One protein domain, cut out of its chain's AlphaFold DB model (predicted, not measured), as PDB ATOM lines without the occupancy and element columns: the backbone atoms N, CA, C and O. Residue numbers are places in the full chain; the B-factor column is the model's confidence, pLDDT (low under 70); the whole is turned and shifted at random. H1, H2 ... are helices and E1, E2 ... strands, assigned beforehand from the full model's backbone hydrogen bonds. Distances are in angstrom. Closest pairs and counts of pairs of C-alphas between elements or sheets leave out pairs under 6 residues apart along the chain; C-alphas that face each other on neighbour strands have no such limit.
ATOM      1  N   GLU A 257      11.288   4.912 -44.215       82.81
ATOM      2  CA  GLU A 257      12.178   4.358 -45.231       82.81
ATOM      3  C   GLU A 257      11.357   3.562 -46.266       82.81
ATOM      4  O   GLU A 257      10.408   2.856 -45.887       82.81
ATOM      5  N   PRO A 258      11.688   3.666 -47.567       82.50
ATOM      6  CA  PRO A 258      10.954   2.975 -48.621       82.50
ATOM      7  C   PRO A 258      10.790   1.485 -48.309       82.50
ATOM      8  O   PRO A 258      11.761   0.791 -48.038       82.50
ATOM      9  N   GLY A 259       9.552   0.990 -48.314       82.44
ATOM     10  CA  GLY A 259       9.248  -0.421 -48.062       82.44
ATOM     11  C   GLY A 259       9.260  -0.862 -46.592       82.44
ATOM     12  O   GLY A 259       8.907  -2.010 -46.324       82.44
ATOM     13  N   ARG A 260       9.604   0.008 -45.630       87.94
ATOM     14  CA  ARG A 260       9.677  -0.363 -44.205       87.94
ATOM     15  C   ARG A 260       8.325  -0.431 -43.509       87.94
ATOM     16  O   ARG A 260       8.092  -1.374 -42.757       87.94
ATOM     17  N   MET A 261       7.437   0.522 -43.759       90.94
ATOM     18  CA  MET A 261       6.072   0.521 -43.229       90.94
ATOM     19  C   MET A 261       5.070   0.349 -44.369       90.94
ATOM     20  O   MET A 261       5.109   1.081 -45.354       90.94
ATOM     21  N   ALA A 262       4.167  -0.616 -44.226       89.94
ATOM     22  CA  ALA A 262       3.072  -0.870 -45.155       89.94
ATOM     23  C   ALA A 262       1.741  -0.907 -44.398       89.94
ATOM     24  O   ALA A 262       1.705  -1.262 -43.221       89.94
ATOM     25  N   PHE A 263       0.652  -0.563 -45.077       91.62
ATOM     26  CA  PHE A 263      -0.699  -0.655 -44.532       91.62
ATOM     27  C   PHE A 263      -1.445  -1.771 -45.251       91.62
ATOM     28  O   PHE A 263      -1.493  -1.789 -46.481       91.62
ATOM     29  N   VAL A 264      -1.992  -2.708 -44.483       90.12
ATOM     30  CA  VAL A 264      -2.824  -3.789 -45.003       90.12
ATOM     31  C   VAL A 264      -4.275  -3.380 -44.810       90.12
ATOM     32  O   VAL A 264      -4.742  -3.192 -43.683       90.12
ATOM     33  N   PHE A 265      -4.961  -3.199 -45.933       87.56
ATOM     34  CA  PHE A 265      -6.387  -2.918 -45.975       87.56
ATOM     35  C   PHE A 265      -7.131  -4.235 -46.159       87.56
ATOM     36  O   PHE A 265      -6.859  -4.970 -47.109       87.56
ATOM     37  N   GLU A 266      -8.066  -4.520 -45.260       84.19
ATOM     38  CA  GLU A 266      -9.054  -5.570 -45.482       84.19
ATOM     39  C   GLU A 266     -10.027  -5.058 -46.544       84.19
ATOM     40  O   GLU A 266     -10.769  -4.096 -46.331       84.19
ATOM     41  N   LEU A 267      -9.951  -5.644 -47.735       83.75
ATOM     42  CA  LEU A 267     -10.929  -5.393 -48.785       83.75
ATOM     43  C   LEU A 267     -12.189  -6.206 -48.488       83.75
ATOM     44  O   LEU A 267     -12.145  -7.172 -47.729       83.75
ATOM     45  N   ALA A 268     -13.313  -5.814 -49.089       79.56
ATOM     46  CA  ALA A 268     -14.502  -6.650 -49.038       79.56
ATOM     47  C   ALA A 268     -14.207  -8.038 -49.606       79.56
ATOM     48  O   ALA A 268     -13.504  -8.162 -50.614       79.56
ATOM     49  N   ILE A 280      -9.450   1.180 -39.389       85.19
ATOM     50  CA  ILE A 280      -8.080   1.668 -39.525       85.19
ATOM     51  C   ILE A 280      -7.228   0.495 -40.036       85.19
ATOM     52  O   ILE A 280      -7.223  -0.555 -39.389       85.19
ATOM     53  N   PRO A 281      -6.497   0.648 -41.156       88.56
ATOM     54  CA  PRO A 281      -5.699  -0.435 -41.711       88.56
ATOM     55  C   PRO A 281      -4.600  -0.856 -40.741       88.56
ATOM     56  O   PRO A 281      -4.012  -0.032 -40.030       88.56
ATOM     57  N   THR A 282      -4.284  -2.145 -40.745       89.81
ATOM     58  CA  THR A 282      -3.215  -2.668 -39.896       89.81
ATOM     59  C   THR A 282      -1.859  -2.249 -40.464       89.81
ATOM     60  O   THR A 282      -1.592  -2.381 -41.662       89.81
ATOM     61  N   SER A 283      -0.993  -1.687 -39.617       92.19
ATOM     62  CA  SER A 283       0.361  -1.305 -40.016       92.19
ATOM     63  C   SER A 283       1.315  -2.489 -39.860       92.19
ATOM     64  O   SER A 283       1.469  -3.068 -38.786       92.19
ATOM     65  N   MET A 284       1.988  -2.846 -40.949       89.12
ATOM     66  CA  MET A 284       3.029  -3.863 -40.988       89.12
ATOM     67  C   MET A 284       4.390  -3.177 -41.088       89.12
ATOM     68  O   MET A 284       4.644  -2.413 -42.019       89.12
ATOM     69  N   ILE A 285       5.274  -3.464 -40.133       90.62
ATOM     70  CA  ILE A 285       6.624  -2.897 -40.075       90.62
ATOM     71  C   ILE A 285       7.636  -4.007 -40.363       90.62
ATOM     72  O   ILE A 285       7.699  -5.003 -39.644       90.62
ATOM     73  N   ARG A 286       8.441  -3.826 -41.412       87.81
ATOM     74  CA  ARG A 286       9.533  -4.731 -41.791       87.81
ATOM     75  C   ARG A 286      10.839  -4.336 -41.108       87.81
ATOM     76  O   ARG A 286      11.049  -3.187 -40.714       87.81
ATOM     77  N   SER A 287      11.741  -5.305 -40.975       88.62
ATOM     78  CA  SER A 287      13.110  -5.029 -40.528       88.62
ATOM     79  C   SER A 287      13.908  -4.324 -41.630       88.62
ATOM     80  O   SER A 287      13.645  -4.540 -42.811       88.62
ATOM     81  N   LYS A 288      14.914  -3.523 -41.256       83.31
ATOM     82  CA  LYS A 288      15.810  -2.861 -42.225       83.31
ATOM     83  C   LYS A 288      16.445  -3.854 -43.205       83.31
ATOM     84  O   LYS A 288      16.515  -3.585 -44.396       83.31
ATOM     85  N   THR A 289      16.858  -5.016 -42.703       80.25
ATOM     86  CA  THR A 289      17.501  -6.069 -43.501       80.25
ATOM     87  C   THR A 289      16.524  -6.746 -44.466       80.25
ATOM     88  O   THR A 289      16.894  -7.029 -45.598       80.25
ATOM     89  N   ASP A 290      15.265  -6.960 -44.055       82.56
ATOM     90  CA  ASP A 290      14.214  -7.516 -44.932       82.56
ATOM     91  C   ASP A 290      13.850  -6.538 -46.061       82.56
ATOM     92  O   ASP A 290      13.628  -6.940 -47.201       82.56
ATOM     93  N   VAL A 291      13.837  -5.234 -45.762       78.56
ATOM     94  CA  VAL A 291      13.638  -4.190 -46.775       78.56
ATOM     95  C   VAL A 291      14.790  -4.179 -47.771       78.56
ATOM     96  O   VAL A 291      14.523  -4.238 -48.965       78.56
ATOM     97  N   ALA A 292      16.042  -4.168 -47.306       75.75
ATOM     98  CA  ALA A 292      17.220  -4.159 -48.176       75.75
ATOM     99  C   ALA A 292      17.245  -5.367 -49.132       75.75
ATOM    100  O   ALA A 292      17.446  -5.199 -50.333       75.75
ATOM    101  N   ALA A 293      16.932  -6.566 -48.629       74.50
ATOM    102  CA  ALA A 293      16.854  -7.783 -49.437       74.50
ATOM    103  C   ALA A 293      15.704  -7.774 -50.467       74.50
ATOM    104  O   ALA A 293      15.802  -8.388 -51.528       74.50
ATOM    105  N   LYS A 294      14.592  -7.085 -50.179       72.50
ATOM    106  CA  LYS A 294      13.489  -6.920 -51.141       72.50
ATOM    107  C   LYS A 294      13.744  -5.819 -52.159       72.50
ATOM    108  O   LYS A 294      13.353  -5.967 -53.315       72.50
ATOM    109  N   LEU A 295      14.378  -4.729 -51.739       68.94
ATOM    110  CA  LEU A 295      14.724  -3.606 -52.606       68.94
ATOM    111  C   LEU A 295      15.792  -4.018 -53.625       68.94
ATOM    112  O   LEU A 295      15.643  -3.710 -54.809       68.94
ATOM    113  N   SER A 296      16.784  -4.814 -53.206       68.06
ATOM    114  CA  SER A 296      17.790  -5.385 -54.110       68.06
ATOM    115  C   SER A 296      17.159  -6.244 -55.208       68.06
ATOM    116  O   SER A 296      17.521  -6.115 -56.374       68.06
ATOM    117  N   ARG A 297      16.127  -7.029 -54.878       69.81
ATOM    118  CA  ARG A 297      15.358  -7.810 -55.861       69.81
ATOM    119  C   ARG A 297      14.527  -6.946 -56.821       69.81
ATOM    120  O   ARG A 297      14.214  -7.391 -57.917       69.81
ATOM    121  N   SER A 298      14.175  -5.723 -56.426       69.12
ATOM    122  CA  SER A 298      13.396  -4.771 -57.230       69.12
ATOM    123  C   SER A 298      14.264  -3.870 -58.126       69.12
ATOM    124  O   SER A 298      13.733  -2.931 -58.720       69.12
ATOM    125  N   GLY A 299      15.579  -4.105 -58.206       61.62
ATOM    126  CA  GLY A 299      16.514  -3.263 -58.969       61.62
ATOM    127  C   GLY A 299      16.915  -1.964 -58.258       61.62
ATOM    128  O   GLY A 299      17.614  -1.131 -58.824       61.62
ATOM    129  N   TRP A 300      16.492  -1.796 -57.005       57.91
ATOM    130  CA  TRP A 300      16.869  -0.701 -56.116       57.91
ATOM    131  C   TRP A 300      17.857  -1.250 -55.085       57.91
ATOM    132  O   TRP A 300      17.544  -1.370 -53.899       57.91
ATOM    133  N   SER A 301      19.026  -1.679 -55.556       68.25
ATOM    134  CA  SER A 301      20.076  -2.222 -54.698       68.25
ATOM    135  C   SER A 301      20.651  -1.147 -53.768       68.25
ATOM    136  O   SER A 301      20.697   0.045 -54.086       68.25
ATOM    137  N   GLU A 302      21.100  -1.584 -52.593       68.19
ATOM    138  CA  GLU A 302      21.884  -0.769 -51.656       68.19
ATOM    139  C   GLU A 302      23.183  -0.267 -52.309       68.19
ATOM    140  O   GLU A 302      23.607   0.863 -52.077       68.19
ATOM    141  N   GLU A 303      23.747  -1.069 -53.211       73.06
ATOM    142  CA  GLU A 303      24.901  -0.732 -54.041       73.06
ATOM    143  C   GLU A 303      24.632   0.489 -54.930       73.06
ATOM    144  O   GLU A 303      25.383   1.456 -54.864       73.06
ATOM    145  N   ASN A 304      23.493   0.551 -55.630       77.00
ATOM    146  CA  ASN A 304      23.139   1.714 -56.451       77.00
ATOM    147  C   ASN A 304      22.939   2.993 -55.611       77.00
ATOM    148  O   ASN A 304      23.209   4.102 -56.081       77.00
ATOM    149  N   GLN A 305      22.469   2.875 -54.362       77.31
ATOM    150  CA  GLN A 305      22.397   4.023 -53.447       77.31
ATOM    151  C   GLN A 305      23.783   4.466 -52.978       77.31
ATOM    152  O   GLN A 305      24.056   5.670 -52.944       77.31
ATOM    153  N   ALA A 306      24.659   3.517 -52.645       81.50
ATOM    154  CA  ALA A 306      26.037   3.797 -52.259       81.50
ATOM    155  C   ALA A 306      26.818   4.445 -53.413       81.50
ATOM    156  O   ALA A 306      27.506   5.447 -53.208       81.50
ATOM    157  N   GLU A 307      26.645   3.946 -54.634       84.62
ATOM    158  CA  GLU A 307      27.212   4.517 -55.854       84.62
ATOM    159  C   GLU A 307      26.699   5.935 -56.107       84.62
ATOM    160  O   GLU A 307      27.497   6.848 -56.316       84.62
ATOM    161  N   SER A 308      25.383   6.152 -56.026       84.50
ATOM    162  CA  SER A 308      24.780   7.480 -56.174       84.50
ATOM    163  C   SER A 308      25.330   8.469 -55.142       84.50
ATOM    164  O   SER A 308      25.722   9.584 -55.491       84.50
ATOM    165  N   SER A 309      25.460   8.049 -53.880       86.94
ATOM    166  CA  SER A 309      26.059   8.874 -52.825       86.94
ATOM    167  C   SER A 309      27.531   9.190 -53.105       86.94
ATOM    168  O   SER A 309      27.949  10.341 -52.975       86.94
ATOM    169  N   LEU A 310      28.316   8.206 -53.548       89.00
ATOM    170  CA  LEU A 310      29.726   8.388 -53.892       89.00
ATOM    171  C   LEU A 310      29.907   9.328 -55.092       89.00
ATOM    172  O   LEU A 310      30.823  10.154 -55.111       89.00
ATOM    173  N   VAL A 311      29.039   9.215 -56.101       94.44
ATOM    174  CA  VAL A 311      29.006  10.125 -57.251       94.44
ATOM    175  C   VAL A 311      28.713  11.548 -56.781       94.44
ATOM    176  O   VAL A 311      29.409  12.475 -57.196       94.44
ATOM    177  N   MET A 312      27.757  11.735 -55.870       92.06
ATOM    178  CA  MET A 312      27.436  13.049 -55.306       92.06
ATOM    179  C   MET A 312      28.597  13.650 -54.504       92.06
ATOM    180  O   MET A 312      28.894  14.836 -54.669       92.06
ATOM    181  N   ASP A 313      29.313  12.851 -53.713       93.69
ATOM    182  CA  ASP A 313      30.509  13.302 -52.990       93.69
ATOM    183  C   ASP A 313      31.639  13.700 -53.944       93.69
ATOM    184  O   ASP A 313      32.254  14.759 -53.783       93.69
ATOM    185  N   LYS A 314      31.874  12.907 -54.998       93.00
ATOM    186  CA  LYS A 314      32.851  13.235 -56.046       93.00
ATOM    187  C   LYS A 314      32.471  14.515 -56.791       93.00
ATOM    188  O   LYS A 314      33.330  15.371 -56.999       93.00
ATOM    189  N   ILE A 315      31.198  14.695 -57.150       93.56
ATOM    190  CA  ILE A 315      30.704  15.931 -57.777       93.56
ATOM    191  C   ILE A 315      30.898  17.118 -56.829       93.56
ATOM    192  O   ILE A 315      31.402  18.157 -57.248       93.56
ATOM    193  N   SER A 316      30.567  16.973 -55.546       92.44
ATOM    194  CA  SER A 316      30.784  18.007 -54.528       92.44
ATOM    195  C   SER A 316      32.264  18.387 -54.411       92.44
ATOM    196  O   SER A 316      32.608  19.571 -54.410       92.44
ATOM    197  N   GLN A 317      33.163  17.398 -54.409       89.50
ATOM    198  CA  GLN A 317      34.609  17.606 -54.380       89.50
ATOM    199  C   GLN A 317      35.109  18.348 -55.626       89.50
ATOM    200  O   GLN A 317      35.889  19.296 -55.502       89.50
ATOM    201  N   VAL A 318      34.632  17.974 -56.818       92.56
ATOM    202  CA  VAL A 318      34.942  18.676 -58.073       92.56
ATOM    203  C   VAL A 318      34.416  20.108 -58.027       92.56
ATOM    204  O   VAL A 318      35.156  21.037 -58.331       92.56
ATOM    205  N   MET A 319      33.183  20.320 -57.572       86.38
ATOM    206  CA  MET A 319      32.589  21.652 -57.450       86.38
ATOM    207  C   MET A 319      33.325  22.521 -56.426       86.38
ATOM    208  O   MET A 319      33.506  23.715 -56.650       86.38
ATOM    209  N   ASN A 320      33.803  21.952 -55.319       86.19
ATOM    210  CA  ASN A 320      34.657  22.658 -54.361       86.19
ATOM    211  C   ASN A 320      36.010  23.007 -54.980       86.19
ATOM    212  O   ASN A 320      36.450  24.151 -54.885       86.19
TER     213      ASN A 320
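Overview. This is residues 257 to 268 and 280 to 320 of the 592 residues of an uncharacterized protein of Parasitella parasitica (UniProt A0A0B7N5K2). A small ribbon of two short antiparallel strands, E1 and E2, lies at one end of a drawn-out rod, and the long helix H2 makes the other end, with the short helix H1 between them. H1 and H2 meet at a corner, and residues 305 to 320 of H2 stick out free. The printed part has 53 residues, with two named strands followed by two named helices, and the class is mixed, helices and strands. It is extended, with a radius of gyration of the C-alphas of 16.6 A and spans of 56 by 21 by 18 A.

Arrangement. E1, residues 261 to 264, and E2, residues 282 to 285, are antiparallel neighbours at 150 degrees between directions. N 262 and O 284 are 2.9 A apart and N 284 and O 262 are 2.8 A apart, both within hydrogen-bond range. A tight link of 2 residues joins E2 to H1, residues 288 to 297. H1 is apart from E1. H2, residues 302 to 320, is apart from both strands. H1 and H2 only just touch, only at the corner by their link, with 3 pairs of C-alphas within 8 A; H2 does so with residue 302 alone. Their closest C-alphas, of Ser 296 and Glu 302, are 6.6 A apart, and their lines are about perpendicular at 89 degrees. In H2 every O i to N i+4 pair is within hydrogen-bond range, in H1 5 of 6.

Along the chain. E1 begins at C-alpha 261 (6.072, 0.521, -43.229) and is 10.0 A long; E2 is 9.8 A. H1 is 14.5 A long. H2 is 26.8 A long and ends at C-alpha 320 (34.657, 22.658, -54.361).

Size, cuts and confidence. The C-alphas of Ala 268 and Asn 320 are the farthest apart, 57.5 A. Residues 269 to 279 are not printed; C-alphas 268 and 280 are 14.2 A apart across this cut, which lies between E1 and E2. The link from H1 to H2 is tight. Mean pLDDT of the printed part is 82.9, with residues 295 to 302 under 70.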